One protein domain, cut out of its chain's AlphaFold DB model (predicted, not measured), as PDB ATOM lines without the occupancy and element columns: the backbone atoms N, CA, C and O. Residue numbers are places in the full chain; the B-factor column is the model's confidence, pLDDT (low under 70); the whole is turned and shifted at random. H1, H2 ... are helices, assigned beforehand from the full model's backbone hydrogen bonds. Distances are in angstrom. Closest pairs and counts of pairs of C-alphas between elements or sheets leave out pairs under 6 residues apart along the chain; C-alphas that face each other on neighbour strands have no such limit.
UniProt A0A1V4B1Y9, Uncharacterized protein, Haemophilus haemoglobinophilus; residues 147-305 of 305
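Overview. This is residues 147 to 305 of the 305 residues of an uncharacterized protein of Haemophilus haemoglobinophilus (UniProt A0A1V4B1Y9). H2 and H1 lie side by side as a long helical hairpin; short H3 folds back on one end of H2, and a thin arm, residues 281 to 305 with H4 and H5, sticks out sideways. The printed part has 159 residues with five named helices, H1 to H5 in chain order, and no named strand: all helix. It is extended, radius of gyration of the C-alphas 27.0 A, spanning 92 by 51 by 23 A.

Along the chain. H2, residues 201 to 258, is 82.6 A long from (-18.918, 57.478, 60.795), with a kink of 39 degrees near residue 208. H1, residues 147 to 192, is 67.3 A long. H3 is residues 264 to 274, H4 281 to 289, and H5 293 to 302, ending at (-47.917, 16.701, 33.742).

Arrangement. H1 and H2, a hairpin, touch at C-alphas 175 and 222, the closest, 4.2 A. Residues 248 to 256 of H2 alone touch H3, closest C-alphas 252 and 270, 4.8 A. H4 is apart from H2. O i to N i+4 pairs are within hydrogen-bond range throughout H1, H3 and H5, 52 of 54 in H2, 4 of 5 in H4.

Size, cuts and confidence. The printed part has no cut and no long link. Residues 281 to 296 are among those under pLDDT 70.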
ATOM      1  N   ARG A 147     -15.225 -16.490  45.736       78.50
ATOM      2  CA  ARG A 147     -16.213 -15.926  46.672       78.50
ATOM      3  C   ARG A 147     -15.542 -15.206  47.836       78.50
ATOM      4  O   ARG A 147     -15.956 -14.105  48.193       78.50
ATOM      5  N   GLU A 148     -14.481 -15.785  48.386       78.50
ATOM      6  CA  GLU A 148     -13.708 -15.154  49.451       78.50
ATOM      7  C   GLU A 148     -13.075 -13.834  48.975       78.50
ATOM      8  O   GLU A 148     -13.170 -12.811  49.656       78.50
ATOM      9  N   ASN A 149     -12.502 -13.808  47.769       78.94
ATOM     10  CA  ASN A 149     -11.919 -12.599  47.183       78.94
ATOM     11  C   ASN A 149     -12.964 -11.513  46.881       78.94
ATOM     12  O   ASN A 149     -12.691 -10.328  47.105       78.94
ATOM     13  N   LYS A 150     -14.168 -11.898  46.436       82.00
ATOM     14  CA  LYS A 150     -15.323 -10.997  46.290       82.00
ATOM     15  C   LYS A 150     -15.671 -10.342  47.624       82.00
ATOM     16  O   LYS A 150     -15.705  -9.115  47.709       82.00
ATOM     17  N   LEU A 151     -15.851 -11.145  48.673       78.75
ATOM     18  CA  LEU A 151     -16.178 -10.652  50.013       78.75
ATOM     19  C   LEU A 151     -15.078  -9.744  50.578       78.75
ATOM     20  O   LEU A 151     -15.381  -8.653  51.057       78.75
ATOM     21  N   LYS A 152     -13.802 -10.131  50.458       81.06
ATOM     22  CA  LYS A 152     -12.654  -9.311  50.886       81.06
ATOM     23  C   LYS A 152     -12.608  -7.965  50.164       81.06
ATOM     24  O   LYS A 152     -12.360  -6.938  50.795       81.06
ATOM     25  N   THR A 153     -12.838  -7.957  48.853       80.75
ATOM     26  CA  THR A 153     -12.803  -6.731  48.044       80.75
ATOM     27  C   THR A 153     -13.933  -5.789  48.437       80.75
ATOM     28  O   THR A 153     -13.678  -4.623  48.730       80.75
ATOM     29  N   LEU A 154     -15.165  -6.297  48.515       81.62
ATOM     30  CA  LEU A 154     -16.321  -5.490  48.899       81.62
ATOM     31  C   LEU A 154     -16.207  -4.986  50.336       81.62
ATOM     32  O   LEU A 154     -16.445  -3.805  50.570       81.62
ATOM     33  N   SER A 155     -15.755  -5.824  51.276       83.44
ATOM     34  CA  SER A 155     -15.510  -5.405  52.662       83.44
ATOM     35  C   SER A 155     -14.577  -4.200  52.718       83.44
ATOM     36  O   SER A 155     -14.926  -3.199  53.330       83.44
ATOM     37  N   ARG A 156     -13.440  -4.235  52.008       83.12
ATOM     38  CA  ARG A 156     -12.485  -3.112  51.978       83.12
ATOM     39  C   ARG A 156     -13.107  -1.819  51.458       83.12
ATOM     40  O   ARG A 156     -12.810  -0.750  51.985       83.12
ATOM     41  N   VAL A 157     -13.958  -1.902  50.434       81.50
ATOM     42  CA  VAL A 157     -14.646  -0.724  49.884       81.50
ATOM     43  C   VAL A 157     -15.671  -0.185  50.881       81.50
ATOM     44  O   VAL A 157     -15.688   1.015  51.143       81.50
ATOM     45  N   TYR A 158     -16.481  -1.052  51.492       84.75
ATOM     46  CA  TYR A 158     -17.459  -0.644  52.502       84.75
ATOM     47  C   TYR A 158     -16.803  -0.085  53.773       84.75
ATOM     48  O   TYR A 158     -17.292   0.898  54.329       84.75
ATOM     49  N   ASP A 159     -15.663  -0.630  54.191       83.69
ATOM     50  CA  ASP A 159     -14.888  -0.092  55.310       83.69
ATOM     51  C   ASP A 159     -14.290   1.283  54.963       83.69
ATOM     52  O   ASP A 159     -14.296   2.196  55.794       83.69
ATOM     53  N   ALA A 160     -13.838   1.483  53.720       79.94
ATOM     54  CA  ALA A 160     -13.391   2.791  53.244       79.94
ATOM     55  C   ALA A 160     -14.538   3.818  53.215       79.94
ATOM     56  O   ALA A 160     -14.344   4.955  53.655       79.94
ATOM     57  N   ILE A 161     -15.733   3.416  52.764       84.12
ATOM     58  CA  ILE A 161     -16.957   4.232  52.804       84.12
ATOM     59  C   ILE A 161     -17.258   4.665  54.236       84.12
ATOM     60  O   ILE A 161     -17.461   5.849  54.505       84.12
ATOM     61  N   GLU A 162     -17.264   3.716  55.166       83.62
ATOM     62  CA  GLU A 162     -17.587   3.980  56.559       83.62
ATOM     63  C   GLU A 162     -16.566   4.915  57.214       83.62
ATOM     64  O   GLU A 162     -16.944   5.901  57.852       83.62
ATOM     65  N   LEU A 163     -15.272   4.663  57.004       83.06
ATOM     66  CA  LEU A 163     -14.205   5.531  57.486       83.06
ATOM     67  C   LEU A 163     -14.359   6.956  56.943       83.06
ATOM     68  O   LEU A 163     -14.201   7.929  57.686       83.06
ATOM     69  N   HIS A 164     -14.662   7.091  55.653       82.38
ATOM     70  CA  HIS A 164     -14.830   8.391  55.023       82.38
ATOM     71  C   HIS A 164     -16.071   9.121  55.552       82.38
ATOM     72  O   HIS A 164     -15.992  10.302  55.893       82.38
ATOM     73  N   ASN A 165     -17.191   8.416  55.715       83.06
ATOM     74  CA  ASN A 165     -18.425   8.971  56.267       83.06
ATOM     75  C   ASN A 165     -18.219   9.499  57.697       83.06
ATOM     76  O   ASN A 165     -18.626  10.613  58.029       83.06
ATOM     77  N   ARG A 166     -17.494   8.743  58.531       81.81
ATOM     78  CA  ARG A 166     -17.127   9.156  59.895       81.81
ATOM     79  C   ARG A 166     -16.274  10.425  59.896       81.81
ATOM     80  O   ARG A 166     -16.575  11.358  60.637       81.81
ATOM     81  N   LYS A 167     -15.244  10.493  59.044       83.06
ATOM     82  CA  LYS A 167     -14.403  11.695  58.887       83.06
ATOM     83  C   LYS A 167     -15.215  12.902  58.418       83.06
ATOM     84  O   LYS A 167     -15.034  13.998  58.938       83.06
ATOM     85  N   SER A 168     -16.132  12.696  57.476       81.75
ATOM     86  CA  SER A 168     -17.018  13.748  56.982       81.75
ATOM     87  C   SER A 168     -17.902  14.308  58.104       81.75
ATOM     88  O   SER A 168     -17.963  15.522  58.297       81.75
ATOM     89  N   LEU A 169     -18.509  13.438  58.919       82.12
ATOM     90  CA  LEU A 169     -19.336  13.848  60.058       82.12
ATOM     91  C   LEU A 169     -18.554  14.678  61.089       82.12
ATOM     92  O   LEU A 169     -19.088  15.643  61.635       82.12
ATOM     93  N   VAL A 170     -17.281  14.346  61.328       83.44
ATOM     94  CA  VAL A 170     -16.400  15.148  62.195       83.44
ATOM     95  C   VAL A 170     -16.227  16.561  61.638       83.44
ATOM     96  O   VAL A 170     -16.323  17.520  62.398       83.44
ATOM     97  N   ASN A 171     -16.053  16.715  60.323       83.69
ATOM     98  CA  ASN A 171     -15.952  18.040  59.706       83.69
ATOM     99  C   ASN A 171     -17.233  18.857  59.910       83.69
ATOM    100  O   ASN A 171     -17.154  20.025  60.273       83.69
ATOM    101  N   LEU A 172     -18.411  18.244  59.759       85.44
ATOM    102  CA  LEU A 172     -19.681  18.923  60.035       85.44
ATOM    103  C   LEU A 172     -19.776  19.388  61.494       85.44
ATOM    104  O   LEU A 172     -20.155  20.528  61.757       85.44
ATOM    105  N   LEU A 173     -19.405  18.519  62.437       83.19
ATOM    106  CA  LEU A 173     -19.399  18.856  63.860       83.19
ATOM    107  C   LEU A 173     -18.455  20.018  64.158       83.19
ATOM    108  O   LEU A 173     -18.841  20.916  64.898       83.19
ATOM    109  N   LEU A 174     -17.268  20.043  63.546       80.81
ATOM    110  CA  LEU A 174     -16.335  21.162  63.676       80.81
ATOM    111  C   LEU A 174     -16.957  22.475  63.186       80.81
ATOM    112  O   LEU A 174     -16.883  23.468  63.906       80.81
ATOM    113  N   GLY A 175     -17.650  22.471  62.044       83.56
ATOM    114  CA  GLY A 175     -18.341  23.658  61.527       83.56
ATOM    115  C   GLY A 175     -19.473  24.161  62.430       83.56
ATOM    116  O   GLY A 175     -19.580  25.357  62.694       83.56
ATOM    117  N   ILE A 176     -20.297  23.257  62.970       84.69
ATOM    118  CA  ILE A 176     -21.348  23.628  63.935       84.69
ATOM    119  C   ILE A 176     -20.712  24.192  65.212       84.69
ATOM    120  O   ILE A 176     -21.156  25.206  65.752       84.69
ATOM    121  N   SER A 177     -19.642  23.551  65.678       80.06
ATOM    122  CA  SER A 177     -18.923  23.933  66.888       80.06
ATOM    123  C   SER A 177     -18.284  25.323  66.764       80.06
ATOM    124  O   SER A 177     -18.410  26.135  67.683       80.06
ATOM    125  N   SER A 178     -17.689  25.647  65.607       81.50
ATOM    126  CA  SER A 178     -17.120  26.970  65.338       81.50
ATOM    127  C   SER A 178     -18.195  28.049  65.293       81.50
ATOM    128  O   SER A 178     -17.984  29.125  65.848       81.50
ATOM    129  N   GLY A 179     -19.363  27.750  64.714       85.31
ATOM    130  CA  GLY A 179     -20.506  28.664  64.707       85.31
ATOM    131  C   GLY A 179     -21.002  28.990  66.118       85.31
ATOM    132  O   GLY A 179     -21.158  30.159  66.464       85.31
ATOM    133  N   ILE A 180     -21.175  27.973  66.970       82.25
ATOM    134  CA  ILE A 180     -21.612  28.158  68.366       82.25
ATOM    135  C   ILE A 180     -20.590  28.976  69.163       82.25
ATOM    136  O   ILE A 180     -20.972  29.921  69.855       82.25
ATOM    137  N   ILE A 181     -19.295  28.653  69.048       80.50
ATOM    138  CA  ILE A 181     -18.224  29.429  69.694       80.50
ATOM    139  C   ILE A 181     -18.275  30.880  69.223       80.50
ATOM    140  O   ILE A 181     -18.203  31.795  70.039       80.50
ATOM    141  N   GLY A 182     -18.424  31.098  67.919       84.56
ATOM    142  CA  GLY A 182     -18.462  32.429  67.344       84.56
ATOM    143  C   GLY A 182     -19.629  33.279  67.838       84.56
ATOM    144  O   GLY A 182     -19.429  34.434  68.214       84.56
ATOM    145  N   ILE A 183     -20.827  32.693  67.924       84.50
ATOM    146  CA  ILE A 183     -22.002  33.336  68.528       84.50
ATOM    147  C   ILE A 183     -21.735  33.656  70.003       84.50
ATOM    148  O   ILE A 183     -22.048  34.756  70.453       84.50
ATOM    149  N   GLY A 184     -21.122  32.733  70.748       80.94
ATOM    150  CA  GLY A 184     -20.757  32.942  72.149       80.94
ATOM    151  C   GLY A 184     -19.768  34.094  72.342       80.94
ATOM    152  O   GLY A 184     -19.983  34.947  73.200       80.94
ATOM    153  N   ILE A 185     -18.723  34.163  71.511       80.94
ATOM    154  CA  ILE A 185     -17.750  35.264  71.506       80.94
ATOM    155  C   ILE A 185     -18.450  36.587  71.198       80.94
ATOM    156  O   ILE A 185     -18.210  37.571  71.893       80.94
ATOM    157  N   LEU A 186     -19.328  36.622  70.192       82.12
ATOM    158  CA  LEU A 186     -20.046  37.840  69.822       82.12
ATOM    159  C   LEU A 186     -20.993  38.301  70.937       82.12
ATOM    160  O   LEU A 186     -20.999  39.479  71.286       82.12
ATOM    161  N   ALA A 187     -21.756  37.377  71.525       81.38
ATOM    162  CA  ALA A 187     -22.652  37.665  72.640       81.38
ATOM    163  C   ALA A 187     -21.880  38.193  73.857       81.38
ATOM    164  O   ALA A 187     -22.277  39.194  74.447       81.38
ATOM    165  N   PHE A 188     -20.748  37.571  74.192       79.00
ATOM    166  CA  PHE A 188     -19.874  38.033  75.267       79.00
ATOM    167  C   PHE A 188     -19.265  39.410  74.980       79.00
ATOM    168  O   PHE A 188     -19.214  40.282  75.843       79.00
ATOM    169  N   TYR A 189     -18.820  39.633  73.749       78.69
ATOM    170  CA  TYR A 189     -18.266  40.917  73.355       78.69
ATOM    171  C   TYR A 189     -19.319  42.037  73.466       78.69
ATOM    172  O   TYR A 189     -19.015  43.120  73.966       78.69
ATOM    173  N   LEU A 190     -20.565  41.776  73.052       79.25
ATOM    174  CA  LEU A 190     -21.675  42.731  73.151       79.25
ATOM    175  C   LEU A 190     -22.052  43.075  74.600       79.25
ATOM    176  O   LEU A 190     -22.496  44.193  74.849       79.25
ATOM    177  N   THR A 191     -21.877  42.152  75.552       75.81
ATOM    178  CA  THR A 191     -22.156  42.425  76.970       75.81
ATOM    179  C   THR A 191     -21.032  43.195  77.659       75.81
ATOM    180  O   THR A 191     -21.319  44.029  78.516       75.81
ATOM    181  N   LEU A 192     -19.769  42.961  77.287       74.62
ATOM    182  CA  LEU A 192     -18.627  43.706  77.830       74.62
ATOM    183  C   LEU A 192     -18.533  45.139  77.308       74.62
ATOM    184  O   LEU A 192     -18.146  46.041  78.048       74.62
ATOM    185  N   PHE A 193     -18.860  45.336  76.033       74.44
ATOM    186  CA  PHE A 193     -18.731  46.619  75.353       74.44
ATOM    187  C   PHE A 193     -20.105  47.073  74.853       74.44
ATOM    188  O   PHE A 193     -20.380  46.983  73.650       74.44
ATOM    189  N   PRO A 194     -20.987  47.537  75.764       70.31
ATOM    190  CA  PRO A 194     -22.299  48.032  75.385       70.31
ATOM    191  C   PRO A 194     -22.150  49.175  74.381       70.31
ATOM    192  O   PRO A 194     -21.285  50.045  74.513       70.31
ATOM    193  N   THR A 195     -22.989  49.149  73.350       67.81
ATOM    194  CA  THR A 195     -22.949  50.114  72.252       67.81
ATOM    195  C   THR A 195     -23.119  51.536  72.767       67.81
ATOM    196  O   THR A 195     -24.124  51.853  73.406       67.81
ATOM    197  N   LYS A 196     -22.153  52.397  72.448       73.38
ATOM    198  CA  LYS A 196     -22.274  53.844  72.622       73.38
ATOM    199  C   LYS A 196     -23.056  54.428  71.448       73.38
ATOM    200  O   LYS A 196     -23.042  53.880  70.347       73.38
ATOM    201  N   THR A 197     -23.736  55.546  71.673       75.50
ATOM    202  CA  THR A 197     -24.328  56.328  70.585       75.50
ATOM    203  C   THR A 197     -23.191  56.905  69.744       75.50
ATOM    204  O   THR A 197     -22.405  57.703  70.250       75.50
ATOM    205  N   TYR A 198     -23.070  56.474  68.490       74.88
ATOM    206  CA  TYR A 198     -22.019  56.958  67.592       74.88
ATOM    207  C   TYR A 198     -22.371  58.354  67.077       74.88
ATOM    208  O   TYR A 198     -23.490  58.573  66.612       74.88
ATOM    209  N   ILE A 199     -21.420  59.285  67.143       77.75
ATOM    210  CA  ILE A 199     -21.614  60.669  66.688       77.75
ATOM    211  C   ILE A 199     -21.026  60.841  65.279       77.75
ATOM    212  O   ILE A 199     -21.526  61.644  64.493       77.75
ATOM    213  N   SER A 200     -20.009  60.046  64.917       88.69
ATOM    214  CA  SER A 200     -19.371  60.078  63.595       88.69
ATOM    215  C   SER A 200     -19.248  58.700  62.924       88.69
ATOM    216  O   SER A 200     -19.178  57.658  63.574       88.69
ATOM    217  N   LEU A 201     -19.166  58.693  61.587       85.25
ATOM    218  CA  LEU A 201     -18.918  57.478  60.795       85.25
ATOM    219  C   LEU A 201     -17.562  56.832  61.134       85.25
ATOM    220  O   LEU A 201     -17.433  55.610  61.096       85.25
ATOM    221  N   LEU A 202     -16.561  57.648  61.479       89.06
ATOM    222  CA  LEU A 202     -15.228  57.180  61.854       89.06
ATOM    223  C   LEU A 202     -15.267  56.399  63.178       89.06
ATOM    224  O   LEU A 202     -14.669  55.329  63.270       89.06
ATOM    225  N   GLU A 203     -16.023  56.890  64.164       81.69
ATOM    226  CA  GLU A 203     -16.258  56.185  65.433       81.69
ATOM    227  C   GLU A 203     -16.952  54.843  65.195       81.69
ATOM    228  O   GLU A 203     -16.467  53.809  65.659       81.69
ATOM    229  N   PHE A 204     -18.016  54.831  64.385       82.31
ATOM    230  CA  PHE A 204     -18.711  53.598  64.015       82.31
ATOM    231  C   PHE A 204     -17.784  52.591  63.321       82.31
ATOM    232  O   PHE A 204     -17.796  51.411  63.662       82.31
ATOM    233  N   ALA A 205     -16.958  53.034  62.369       84.81
ATOM    234  CA  ALA A 205     -16.034  52.157  61.656       84.81
ATOM    235  C   ALA A 205     -14.943  51.595  62.583       84.81
ATOM    236  O   ALA A 205     -14.640  50.406  62.512       84.81
ATOM    237  N   SER A 206     -14.389  52.424  63.473       81.56
ATOM    238  CA  SER A 206     -13.322  52.020  64.396       81.56
ATOM    239  C   SER A 206     -13.763  50.939  65.390       81.56
ATOM    240  O   SER A 206     -12.996  50.022  65.678       81.56
ATOM    241  N   GLU A 207     -15.016  50.990  65.853       79.88
ATOM    242  CA  GLU A 207     -15.572  49.962  66.732       79.88
ATOM    243  C   GLU A 207     -16.199  48.798  65.947       79.88
ATOM    244  O   GLU A 207     -16.079  47.643  66.350       79.88
ATOM    245  N   GLY A 208     -16.872  49.070  64.830       80.31
ATOM    246  CA  GLY A 208     -17.645  48.087  64.069       80.31
ATOM    247  C   GLY A 208     -16.799  47.145  63.211       80.31
ATOM    248  O   GLY A 208     -17.101  45.951  63.145       80.31
ATOM    249  N   LEU A 209     -15.721  47.639  62.586       84.81
ATOM    250  CA  LEU A 209     -14.886  46.833  61.685       84.81
ATOM    251  C   LEU A 209     -14.235  45.625  62.375       84.81
ATOM    252  O   LEU A 209     -14.310  44.529  61.810       84.81
ATOM    253  N   PRO A 210     -13.643  45.746  63.580       80.12
ATOM    254  CA  PRO A 210     -13.100  44.588  64.286       80.12
ATOM    255  C   PRO A 210     -14.166  43.525  64.594       80.12
ATOM    256  O   PRO A 210     -13.928  42.338  64.375       80.12
ATOM    257  N   LYS A 211     -15.368  43.943  65.027       80.88
ATOM    258  CA  LYS A 211     -16.495  43.040  65.334       80.88
ATOM    259  C   LYS A 211     -16.938  42.282  64.084       80.88
ATOM    260  O   LYS A 211     -17.072  41.061  64.103       80.88
ATOM    261  N   PHE A 212     -17.102  43.007  62.981       84.81
ATOM    262  CA  PHE A 212     -17.487  42.432  61.696       84.81
ATOM    263  C   PHE A 212     -16.423  41.470  61.152       84.81
ATOM    264  O   PHE A 212     -16.756  40.394  60.663       84.81
ATOM    265  N   SER A 213     -15.142  41.810  61.305       85.19
ATOM    266  CA  SER A 213     -14.027  40.958  60.874       85.19
ATOM    267  C   SER A 213     -14.011  39.619  61.615       85.19
ATOM    268  O   SER A 213     -13.804  38.578  60.996       85.19
ATOM    269  N   ILE A 214     -14.287  39.624  62.924       82.88
ATOM    270  CA  ILE A 214     -14.391  38.395  63.725       82.88
ATOM    271  C   ILE A 214     -15.540  37.516  63.213       82.88
ATOM    272  O   ILE A 214     -15.332  36.328  62.971       82.88
ATOM    273  N   VAL A 215     -16.724  38.100  62.988       87.69
ATOM    274  CA  VAL A 215     -17.889  37.374  62.450       87.69
ATOM    275  C   VAL A 215     -17.577  36.769  61.081       87.69
ATOM    276  O   VAL A 215     -17.851  35.592  60.865       87.69
ATOM    277  N   LEU A 216     -16.942  37.526  60.183       88.94
ATOM    278  CA  LEU A 216     -16.545  37.025  58.866       88.94
ATOM    279  C   LEU A 216     -15.579  35.841  58.948       88.94
ATOM    280  O   LEU A 216     -15.722  34.884  58.191       88.94
ATOM    281  N   ILE A 217     -14.606  35.886  59.858       86.50
ATOM    282  CA  ILE A 217     -13.655  34.785  60.048       86.50
ATOM    283  C   ILE A 217     -14.382  33.528  60.545       86.50
ATOM    284  O   ILE A 217     -14.161  32.439  60.014       86.50
ATOM    285  N   ILE A 218     -15.275  33.670  61.528       86.31
ATOM    286  CA  ILE A 218     -16.095  32.563  62.047       86.31
ATOM    287  C   ILE A 218     -16.957  31.957  60.934       86.31
ATOM    288  O   ILE A 218     -17.022  30.730  60.804       86.31
ATOM    289  N   GLU A 219     -17.610  32.801  60.135       88.31
ATOM    290  CA  GLU A 219     -18.464  32.376  59.026       88.31
ATOM    291  C   GLU A 219     -17.646  31.635  57.966       88.31
ATOM    292  O   GLU A 219     -18.019  30.545  57.535       88.31
ATOM    293  N   PHE A 220     -16.475  32.168  57.610       90.00
ATOM    294  CA  PHE A 220     -15.559  31.538  56.666       90.00
ATOM    295  C   PHE A 220     -15.142  30.136  57.124       90.00
ATOM    296  O   PHE A 220     -15.200  29.192  56.334       90.00
ATOM    297  N   PHE A 221     -14.769  29.969  58.398       82.81
ATOM    298  CA  PHE A 221     -14.420  28.654  58.941       82.81
ATOM    299  C   PHE A 221     -15.618  27.702  58.976       82.81
ATOM    300  O   PHE A 221     -15.497  26.550  58.558       82.81
ATOM    301  N   SER A 222     -16.785  28.175  59.411       88.00
ATOM    302  CA  SER A 222     -18.002  27.357  59.466       88.00
ATOM    303  C   SER A 222     -18.412  26.882  58.066       88.00
ATOM    304  O   SER A 222     -18.675  25.694  57.856       88.00
ATOM    305  N   PHE A 223     -18.355  27.776  57.076       88.94
ATOM    306  CA  PHE A 223     -18.599  27.449  55.674       88.94
ATOM    307  C   PHE A 223     -17.543  26.497  55.099       88.94
ATOM    308  O   PHE A 223     -17.888  25.553  54.385       88.94
ATOM    309  N   PHE A 224     -16.263  26.697  55.422       90.00
ATOM    310  CA  PHE A 224     -15.181  25.800  55.015       90.00
ATOM    311  C   PHE A 224     -15.442  24.360  55.480       90.00
ATOM    312  O   PHE A 224     -15.375  23.428  54.675       90.00
ATOM    313  N   PHE A 225     -15.809  24.174  56.750       85.75
ATOM    314  CA  PHE A 225     -16.117  22.859  57.308       85.75
ATOM    315  C   PHE A 225     -17.391  22.245  56.720       85.75
ATOM    316  O   PHE A 225     -17.411  21.052  56.407       85.75
ATOM    317  N   LEU A 226     -18.429  23.053  56.485       86.19
ATOM    318  CA  LEU A 226     -19.642  22.604  55.801       86.19
ATOM    319  C   LEU A 226     -19.344  22.134  54.370       86.19
ATOM    320  O   LEU A 226     -19.826  21.087  53.933       86.19
ATOM    321  N   ARG A 227     -18.507  22.879  53.640       89.44
ATOM    322  CA  ARG A 227     -18.058  22.501  52.297       89.44
ATOM    323  C   ARG A 227     -17.250  21.206  52.324       89.44
ATOM    324  O   ARG A 227     -17.419  20.374  51.433       89.44
ATOM    325  N   LEU A 228     -16.406  21.018  53.336       83.69
ATOM    326  CA  LEU A 228     -15.620  19.800  53.510       83.69
ATOM    327  C   LEU A 228     -16.510  18.581  53.808       83.69
ATOM    328  O   LEU A 228     -16.278  17.514  53.245       83.69
ATOM    329  N   TYR A 229     -17.563  18.749  54.614       87.69
ATOM    330  CA  TYR A 229     -18.591  17.722  54.820       87.69
ATOM    331  C   TYR A 229     -19.311  17.362  53.515       87.69
ATOM    332  O   TYR A 229     -19.414  16.188  53.158       87.69
ATOM    333  N   LYS A 230     -19.767  18.370  52.757       86.31
ATOM    334  CA  LYS A 230     -20.445  18.147  51.473       86.31
ATOM    335  C   LYS A 230     -19.562  17.359  50.503       86.31
ATOM    336  O   LYS A 230     -20.027  16.385  49.921       86.31
ATOM    337  N   LYS A 231     -18.288  17.737  50.386       87.00
ATOM    338  CA  LYS A 231     -17.313  16.997  49.577       87.00
ATOM    339  C   LYS A 231     -17.170  15.544  50.046       87.00
ATOM    340  O   LYS A 231     -17.175  14.640  49.224       87.00
ATOM    341  N   GLY A 232     -17.119  15.306  51.357       85.19
ATOM    342  CA  GLY A 232     -17.047  13.944  51.885       85.19
ATOM    343  C   GLY A 232     -18.285  13.092  51.574       85.19
ATOM    344  O   GLY A 232     -18.163  11.888  51.360       85.19
ATOM    345  N   LEU A 233     -19.479  13.691  51.500       84.00
ATOM    346  CA  LEU A 233     -20.683  12.984  51.041       84.00
ATOM    347  C   LEU A 233     -20.611  12.613  49.555       84.00
ATOM    348  O   LEU A 233     -21.064  11.537  49.168       84.00
ATOM    349  N   GLU A 234     -20.050  13.494  48.725       86.19
ATOM    350  CA  GLU A 234     -19.824  13.223  47.301       86.19
ATOM    351  C   GLU A 234     -18.838  12.060  47.114       86.19
ATOM    352  O   GLU A 234     -19.115  11.150  46.331       86.19
ATOM    353  N   ASP A 235     -17.760  12.026  47.901       85.06
ATOM    354  CA  ASP A 235     -16.789  10.927  47.907       85.06
ATOM    355  C   ASP A 235     -17.437   9.604  48.368       85.06
ATOM    356  O   ASP A 235     -17.272   8.568  47.724       85.06
ATOM    357  N   VAL A 236     -18.251   9.620  49.433       84.69
ATOM    358  CA  VAL A 236     -19.023   8.440  49.887       84.69
ATOM    359  C   VAL A 236     -19.952   7.925  48.787       84.69
ATOM    360  O   VAL A 236     -20.002   6.721  48.527       84.69
ATOM    361  N   LYS A 237     -20.666   8.825  48.107       86.69
ATOM    362  CA  LYS A 237     -21.533   8.469  46.979       86.69
ATOM    363  C   LYS A 237     -20.730   7.847  45.835       86.69
ATOM    364  O   LYS A 237     -21.153   6.834  45.277       86.69
ATOM    365  N   TYR A 238     -19.572   8.417  45.511       87.38
ATOM    366  CA  TYR A 238     -18.663   7.877  44.503       87.38
ATOM    367  C   TYR A 238     -18.219   6.450  44.846       87.38
ATOM    368  O   TYR A 238     -18.310   5.564  43.996       87.38
ATOM    369  N   PHE A 239     -17.808   6.198  46.092       85.00
ATOM    370  CA  PHE A 239     -17.398   4.863  46.528       85.00
ATOM    371  C   PHE A 239     -18.548   3.855  46.515       85.00
ATOM    372  O   PHE A 239     -18.336   2.711  46.125       85.00
ATOM    373  N   HIS A 240     -19.771   4.259  46.871       86.00
ATOM    374  CA  HIS A 240     -20.945   3.394  46.714       86.00
ATOM    375  C   HIS A 240     -21.182   3.013  45.252       86.00
ATOM    376  O   HIS A 240     -21.461   1.855  44.949       86.00
ATOM    377  N   ASN A 241     -21.047   3.970  44.336       88.00
ATOM    378  CA  ASN A 241     -21.184   3.707  42.910       88.00
ATOM    379  C   ASN A 241     -20.081   2.781  42.377       88.00
ATOM    380  O   ASN A 241     -20.345   1.931  41.520       88.00
ATOM    381  N   GLU A 242     -18.866   2.918  42.903       85.75
ATOM    382  CA  GLU A 242     -17.750   2.032  42.586       85.75
ATOM    383  C   GLU A 242     -17.993   0.617  43.123       85.75
ATOM    384  O   GLU A 242     -17.844  -0.349  42.378       85.75
ATOM    385  N   ALA A 243     -18.472   0.485  44.366       84.19
ATOM    386  CA  ALA A 243     -18.857  -0.797  44.958       84.19
ATOM    387  C   ALA A 243     -19.900  -1.516  44.095       84.19
ATOM    388  O   ALA A 243     -19.705  -2.674  43.738       84.19
ATOM    389  N   THR A 244     -20.950  -0.807  43.664       87.69
ATOM    390  CA  THR A 244     -21.955  -1.361  42.748       87.69
ATOM    391  C   THR A 244     -21.322  -1.827  41.435       87.69
ATOM    392  O   THR A 244     -21.670  -2.891  40.933       87.69
ATOM    393  N   SER A 245     -20.379  -1.073  40.869       87.12
ATOM    394  CA  SER A 245     -19.720  -1.456  39.609       87.12
ATOM    395  C   SER A 245     -18.843  -2.706  39.781       87.12
ATOM    396  O   SER A 245     -18.869  -3.611  38.946       87.12
ATOM    397  N   ILE A 246     -18.139  -2.816  40.909       83.88
ATOM    398  CA  ILE A 246     -17.380  -4.010  41.299       83.88
ATOM    399  C   ILE A 246     -18.311  -5.223  41.487       83.88
ATOM    400  O   ILE A 246     -18.007  -6.309  40.995       83.88
ATOM    401  N   GLU A 247     -19.460  -5.053  42.148       84.56
ATOM    402  CA  GLU A 247     -20.463  -6.114  42.333       84.56
ATOM    403  C   GLU A 247     -20.974  -6.656  40.993       84.56
ATOM    404  O   GLU A 247     -21.021  -7.874  40.817       84.56
ATOM    405  N   HIS A 248     -21.278  -5.783  40.025       81.19
ATOM    406  CA  HIS A 248     -21.716  -6.202  38.687       81.19
ATOM    407  C   HIS A 248     -20.645  -7.038  37.974       81.19
ATOM    408  O   HIS A 248     -20.967  -8.074  37.395       81.19
ATOM    409  N   ARG A 249     -19.366  -6.656  38.083       83.25
ATOM    410  CA  ARG A 249     -18.247  -7.435  37.523       83.25
ATOM    411  C   ARG A 249     -18.119  -8.810  38.183       83.25
ATOM    412  O   ARG A 249     -17.925  -9.801  37.485       83.25
ATOM    413  N   PHE A 250     -18.278  -8.899  39.505       82.62
ATOM    414  CA  PHE A 250     -18.285 -10.189  40.200       82.62
ATOM    415  C   PHE A 250     -19.475 -11.069  39.792       82.62
ATOM    416  O   PHE A 250     -19.288 -12.264  39.583       82.62
ATOM    417  N   ILE A 251     -20.674 -10.496  39.635       80.06
ATOM    418  CA  ILE A 251     -21.859 -11.221  39.145       80.06
ATOM    419  C   ILE A 251     -21.625 -11.729  37.716       80.06
ATOM    420  O   ILE A 251     -21.954 -12.873  37.418       80.06
ATOM    421  N   ALA A 252     -21.010 -10.920  36.848       76.81
ATOM    422  CA  ALA A 252     -20.670 -11.326  35.484       76.81
ATOM    423  C   ALA A 252     -19.768 -12.570  35.473       76.81
ATOM    424  O   ALA A 252     -20.015 -13.514  34.724       76.81
ATOM    425  N   ILE A 253     -18.751 -12.591  36.341       76.94
ATOM    426  CA  ILE A 253     -17.838 -13.730  36.472       76.94
ATOM    427  C   ILE A 253     -18.558 -14.948  37.064       76.94
ATOM    428  O   ILE A 253     -18.365 -16.050  36.564       76.94
ATOM    429  N   GLU A 254     -19.425 -14.783  38.071       78.31
ATOM    430  CA  GLU A 254     -20.238 -15.896  38.597       78.31
ATOM    431  C   GLU A 254     -21.108 -16.510  37.497       78.31
ATOM    432  O   GLU A 254     -21.087 -17.723  37.304       78.31
ATOM    433  N   ILE A 255     -21.815 -15.683  36.723       76.75
ATOM    434  CA  ILE A 255     -22.632 -16.146  35.594       76.75
ATOM    435  C   ILE A 255     -21.767 -16.891  34.568       76.75
ATOM    436  O   ILE A 255     -22.172 -17.953  34.096       76.75
ATOM    437  N   ALA A 256     -20.570 -16.385  34.258       75.56
ATOM    438  CA  ALA A 256     -19.633 -17.041  33.347       75.56
ATOM    439  C   ALA A 256     -19.155 -18.409  33.867       75.56
ATOM    440  O   ALA A 256     -19.031 -19.348  33.087       75.56
ATOM    441  N   LEU A 257     -18.914 -18.535  35.177       72.50
ATOM    442  CA  LEU A 257     -18.480 -19.782  35.814       72.50
ATOM    443  C   LEU A 257     -19.596 -20.836  35.868       72.50
ATOM    444  O   LEU A 257     -19.328 -22.025  35.699       72.50
ATOM    445  N   PHE A 258     -20.847 -20.421  36.096       72.31
ATOM    446  CA  PHE A 258     -21.993 -21.338  36.164       72.31
ATOM    447  C   PHE A 258     -22.589 -21.672  34.793       72.31
ATOM    448  O   PHE A 258     -23.236 -22.712  34.637       72.31
ATOM    449  N   SER A 259     -22.364 -20.827  33.788       70.00
ATOM    450  CA  SER A 259     -22.814 -21.084  32.427       70.00
ATOM    451  C   SER A 259     -21.862 -22.042  31.710       70.00
ATOM    452  O   SER A 259     -20.771 -21.679  31.282       70.00
ATOM    453  N   LYS A 260     -22.287 -23.296  31.533       62.81
ATOM    454  CA  LYS A 260     -21.510 -24.351  30.854       62.81
ATOM    455  C   LYS A 260     -21.459 -24.225  29.315       62.81
ATOM    456  O   LYS A 260     -21.110 -25.200  28.653       62.81
ATOM    457  N   GLY A 261     -21.817 -23.087  28.710       55.69
ATOM    458  CA  GLY A 261     -21.968 -23.005  27.250       55.69
ATOM    459  C   GLY A 261     -21.855 -21.614  26.623       55.69
ATOM    460  O   GLY A 261     -22.074 -20.593  27.271       55.69
ATOM    461  N   LYS A 262     -21.542 -21.616  25.317       59.38
ATOM    462  CA  LYS A 262     -21.454 -20.461  24.401       59.38
ATOM    463  C   LYS A 262     -22.841 -19.931  23.996       59.38
ATOM    464  O   LYS A 262     -23.152 -19.849  22.810       59.38
ATOM    465  N   ASP A 263     -23.708 -19.643  24.962       71.00
ATOM    466  CA  ASP A 263     -24.957 -18.938  24.657       71.00
ATOM    467  C   ASP A 263     -24.639 -17.452  24.453       71.00
ATOM    468  O   ASP A 263     -24.222 -16.758  25.384       71.00
ATOM    469  N   THR A 264     -24.848 -16.961  23.232       71.94
ATOM    470  CA  THR A 264     -24.663 -15.552  22.854       71.94
ATOM    471  C   THR A 264     -25.448 -14.592  23.753       71.94
ATOM    472  O   THR A 264     -25.030 -13.458  23.968       71.94
ATOM    473  N   SER A 265     -26.571 -15.034  24.324       69.31
ATOM    474  CA  SER A 265     -27.381 -14.237  25.254       69.31
ATOM    475  C   SER A 265     -26.678 -14.051  26.600       69.31
ATOM    476  O   SER A 265     -26.738 -12.976  27.197       69.31
ATOM    477  N   ILE A 266     -25.973 -15.086  27.061       73.38
ATOM    478  CA  ILE A 266     -25.202 -15.063  28.306       73.38
ATOM    479  C   ILE A 266     -23.928 -14.240  28.112       73.38
ATOM    480  O   ILE A 266     -23.603 -13.420  28.966       73.38
ATOM    481  N   GLU A 267     -23.260 -14.379  26.966       77.31
ATOM    482  CA  GLU A 267     -22.111 -13.546  26.594       77.31
ATOM    483  C   GLU A 267     -22.481 -12.054  26.553       77.31
ATOM    484  O   GLU A 267     -21.802 -11.225  27.162       77.31
ATOM    485  N   ASN A 268     -23.615 -11.707  25.935       79.88
ATOM    486  CA  ASN A 268     -24.130 -10.337  25.931       79.88
ATOM    487  C   ASN A 268     -24.449  -9.825  27.346       79.88
ATOM    488  O   ASN A 268     -24.153  -8.674  27.667       79.88
ATOM    489  N   CYS A 269     -25.018 -10.669  28.211       75.75
ATOM    490  CA  CYS A 269     -25.278 -10.322  29.610       75.75
ATOM    491  C   CYS A 269     -23.973 -10.031  30.371       75.75
ATOM    492  O   CYS A 269     -23.850  -8.990  31.016       75.75
ATOM    493  N   ILE A 270     -22.968 -10.900  30.233       77.19
ATOM    494  CA  ILE A 270     -21.643 -10.737  30.844       77.19
ATOM    495  C   ILE A 270     -20.984  -9.438  30.363       77.19
ATOM    496  O   ILE A 270     -20.522  -8.648  31.185       77.19
ATOM    497  N   ASN A 271     -21.001  -9.167  29.056       80.00
ATOM    498  CA  ASN A 271     -20.429  -7.946  28.483       80.00
ATOM    499  C   ASN A 271     -21.118  -6.675  29.012       80.00
ATOM    500  O   ASN A 271     -20.445  -5.690  29.334       80.00
ATOM    501  N   ASN A 272     -22.443  -6.700  29.178       80.25
ATOM    502  CA  ASN A 272     -23.194  -5.592  29.775       80.25
ATOM    503  C   ASN A 272     -22.848  -5.381  31.258       80.25
ATOM    504  O   ASN A 272     -22.716  -4.244  31.702       80.25
ATOM    505  N   LEU A 273     -22.662  -6.457  32.025       76.12
ATOM    506  CA  LEU A 273     -22.307  -6.380  33.444       76.12
ATOM    507  C   LEU A 273     -20.853  -5.936  33.671       76.12
ATOM    508  O   LEU A 273     -20.582  -5.184  34.602       76.12
ATOM    509  N   ILE A 274     -19.916  -6.358  32.817       77.38
ATOM    510  CA  ILE A 274     -18.506  -5.936  32.899       77.38
ATOM    511  C   ILE A 274     -18.355  -4.455  32.539       77.38
ATOM    512  O   ILE A 274     -17.606  -3.729  33.198       77.38
ATOM    513  N   SER A 275     -19.069  -4.008  31.501       79.75
ATOM    514  CA  SER A 275     -19.046  -2.618  31.030       79.75
ATOM    515  C   SER A 275     -19.898  -1.664  31.875       79.75
ATOM    516  O   SER A 275     -19.866  -0.446  31.645       79.75
ATOM    517  N   PHE A 276     -20.645  -2.186  32.853       80.12
ATOM    518  CA  PHE A 276     -21.408  -1.381  33.792       80.12
ATOM    519  C   PHE A 276     -20.463  -0.539  34.657       80.12
ATOM    520  O   PHE A 276     -19.621  -1.048  35.396       80.12
ATOM    521  N   GLU A 277     -20.635   0.776  34.578       78.81
ATOM    522  CA  GLU A 277     -19.911   1.744  35.391       78.81
ATOM    523  C   GLU A 277     -20.874   2.847  35.789       78.81
ATOM    524  O   GLU A 277     -21.242   3.709  34.987       78.81
ATOM    525  N   LYS A 278     -21.273   2.840  37.058       76.06
ATOM    526  CA  LYS A 278     -22.241   3.812  37.566       76.06
ATOM    527  C   LYS A 278     -21.688   5.243  37.586       76.06
ATOM    528  O   LYS A 278     -22.448   6.202  37.522       76.06
ATOM    529  N   ASN A 279     -20.364   5.394  37.621       73.50
ATOM    530  CA  ASN A 279     -19.682   6.689  37.599       73.50
ATOM    531  C   ASN A 279     -19.471   7.271  36.185       73.50
ATOM    532  O   ASN A 279     -18.878   8.353  36.067       73.50
ATOM    533  N   LYS A 280     -19.949   6.621  35.110       77.19
ATOM    534  CA  LYS A 280     -19.885   7.203  33.757       77.19
ATOM    535  C   LYS A 280     -20.589   8.570  33.714       77.19
ATOM    536  O   LYS A 280     -21.613   8.747  34.381       77.19
ATOM    537  N   PRO A 281     -20.048   9.548  32.958       69.12
ATOM    538  CA  PRO A 281     -20.589  10.910  32.902       69.12
ATOM    539  C   PRO A 281     -22.086  10.943  32.554       69.12
ATOM    540  O   PRO A 281     -22.849  11.661  33.190       69.12
ATOM    541  N   GLU A 282     -22.522  10.051  31.667       63.47
ATOM    542  CA  GLU A 282     -23.913   9.897  31.227       63.47
ATOM    543  C   GLU A 282     -24.902   9.534  32.360       63.47
ATOM    544  O   GLU A 282     -26.070   9.923  32.328       63.47
ATOM    545  N   TYR A 283     -24.450   8.822  33.402       59.53
ATOM    546  CA  TYR A 283     -25.272   8.517  34.584       59.53
ATOM    547  C   TYR A 283     -25.185   9.609  35.659       59.53
ATOM    548  O   TYR A 283     -26.142   9.797  36.414       59.53
ATOM    549  N   ARG A 284     -24.077  10.364  35.710       59.81
ATOM    550  CA  ARG A 284     -23.927  11.522  36.608       59.81
ATOM    551  C   ARG A 284     -24.871  12.662  36.230       59.81
ATOM    552  O   ARG A 284     -25.484  13.242  37.125       59.81
ATOM    553  N   GLU A 285     -25.029  12.946  34.939       58.19
ATOM    554  CA  GLU A 285     -25.940  13.992  34.447       58.19
ATOM    555  C   GLU A 285     -27.414  13.638  34.699       58.19
ATOM    556  O   GLU A 285     -28.161  14.463  35.218       58.19
ATOM    557  N   LYS A 286     -27.821  12.380  34.472       55.56
ATOM    558  CA  LYS A 286     -29.198  11.918  34.752       55.56
ATOM    559  C   LYS A 286     -29.576  11.968  36.235       55.56
ATOM    560  O   LYS A 286     -30.729  12.237  36.572       55.56
ATOM    561  N   GLU A 287     -28.633  11.714  37.146       56.34
ATOM    562  CA  GLU A 287     -28.878  11.912  38.580       56.34
ATOM    563  C   GLU A 287     -29.020  13.397  38.941       56.34
ATOM    564  O   GLU A 287     -29.826  13.720  39.809       56.34
ATOM    565  N   GLN A 288     -28.283  14.298  38.285       54.25
ATOM    566  CA  GLN A 288     -28.415  15.745  38.495       54.25
ATOM    567  C   GLN A 288     -29.731  16.293  37.927       54.25
ATOM    568  O   GLN A 288     -30.391  17.092  38.593       54.25
ATOM    569  N   GLU A 289     -30.172  15.812  36.760       51.94
ATOM    570  CA  GLU A 289     -31.470  16.173  36.174       51.94
ATOM    571  C   GLU A 289     -32.648  15.796  37.079       51.94
ATOM    572  O   GLU A 289     -33.587  16.581  37.208       51.94
ATOM    573  N   LYS A 290     -32.590  14.646  37.766       53.47
ATOM    574  CA  LYS A 290     -33.682  14.153  38.629       53.47
ATOM    575  C   LYS A 290     -33.983  15.062  39.830       53.47
ATOM    576  O   LYS A 290     -35.093  15.027  40.355       53.47
ATOM    577  N   TYR A 291     -33.013  15.876  40.251       50.75
ATOM    578  CA  TYR A 291     -33.166  16.883  41.309       50.75
ATOM    579  C   TYR A 291     -33.243  18.318  40.767       50.75
ATOM    580  O   TYR A 291     -33.299  19.265  41.554       50.75
ATOM    581  N   SER A 292     -33.230  18.505  39.443       56.97
ATOM    582  CA  SER A 292     -33.325  19.834  38.844       56.97
ATOM    583  C   SER A 292     -34.730  20.420  39.022       56.97
ATOM    584  O   SER A 292     -35.745  19.727  38.914       56.97
ATOM    585  N   ILE A 293     -34.786  21.734  39.260       62.69
ATOM    586  CA  ILE A 293     -36.040  22.506  39.285       62.69
ATOM    587  C   ILE A 293     -36.807  22.319  37.965       62.69
ATOM    588  O   ILE A 293     -38.034  22.277  37.965       62.69
ATOM    589  N   ASP A 294     -36.088  22.120  36.860       63.25
ATOM    590  CA  ASP A 294     -36.640  21.892  35.524       63.25
ATOM    591  C   ASP A 294     -37.437  20.574  35.426       63.25
ATOM    592  O   ASP A 294     -38.523  20.528  34.845       63.25
ATOM    593  N   TYR A 295     -36.963  19.508  36.080       62.44
ATOM    594  CA  TYR A 295     -37.680  18.233  36.164       62.44
ATOM    595  C   TYR A 295     -38.927  18.322  37.057       62.44
ATOM    596  O   TYR A 295     -39.983  17.791  36.707       62.44
ATOM    597  N   LEU A 296     -38.843  19.053  38.176       62.97
ATOM    598  CA  LEU A 296     -39.998  19.330  39.040       62.97
ATOM    599  C   LEU A 296     -41.051  20.195  38.332       62.97
ATOM    600  O   LEU A 296     -42.245  19.937  38.478       62.97
ATOM    601  N   SER A 297     -40.622  21.166  37.520       71.19
ATOM    602  CA  SER A 297     -41.503  21.974  36.670       71.19
ATOM    603  C   SER A 297     -42.222  21.112  35.631       71.19
ATOM    604  O   SER A 297     -43.443  21.175  35.522       71.19
ATOM    605  N   LYS A 298     -41.495  20.227  34.933       74.88
ATOM    606  CA  LYS A 298     -42.088  19.270  33.981       74.88
ATOM    607  C   LYS A 298     -43.087  18.320  34.640       74.88
ATOM    608  O   LYS A 298     -44.118  18.017  34.051       74.88
ATOM    609  N   MET A 299     -42.814  17.859  35.859       60.16
ATOM    610  CA  MET A 299     -43.766  17.036  36.609       60.16
ATOM    611  C   MET A 299     -45.025  17.809  37.015       60.16
ATOM    612  O   MET A 299     -46.125  17.264  36.930       60.16
ATOM    613  N   LEU A 300     -44.886  19.071  37.421       71.19
ATOM    614  CA  LEU A 300     -46.015  19.956  37.716       71.19
ATOM    615  C   LEU A 300     -46.897  20.203  36.486       71.19
ATOM    616  O   LEU A 300     -48.116  20.262  36.624       71.19
ATOM    617  N   ASP A 301     -46.304  20.295  35.297       78.12
ATOM    618  CA  ASP A 301     -47.049  20.449  34.043       78.12
ATOM    619  C   ASP A 301     -47.783  19.168  33.624       78.12
ATOM    620  O   ASP A 301     -48.869  19.238  33.050       78.12
ATOM    621  N   ILE A 302     -47.240  17.992  33.955       77.81
ATOM    622  CA  ILE A 302     -47.917  16.701  33.742       77.81
ATOM    623  C   ILE A 302     -49.101  16.537  34.704       77.81
ATOM    624  O   ILE A 302     -50.133  16.014  34.303       77.81
ATOM    625  N   LEU A 303     -48.979  17.010  35.948       60.09
ATOM    626  CA  LEU A 303     -50.036  16.929  36.965       60.09
ATOM    627  C   LEU A 303     -51.165  17.960  36.780       60.09
ATOM    628  O   LEU A 303     -52.177  17.883  37.472       60.09
ATOM    629  N   LYS A 304     -50.995  18.934  35.879       63.12
ATOM    630  CA  LYS A 304     -52.015  19.934  35.520       63.12
ATOM    631  C   LYS A 304     -52.878  19.534  34.313       63.12
ATOM    632  O   LYS A 304     -53.763  20.307  33.944       63.12
ATOM    633  N   LYS A 305     -52.620  18.376  33.697       46.97
ATOM    634  CA  LYS A 305     -53.491  17.752  32.690       46.97
ATOM    635  C   LYS A 305     -54.379  16.697  33.332       46.97
ATOM    636  O   LYS A 305     -55.529  16.584  32.861       46.97
TER     637      LYS A 305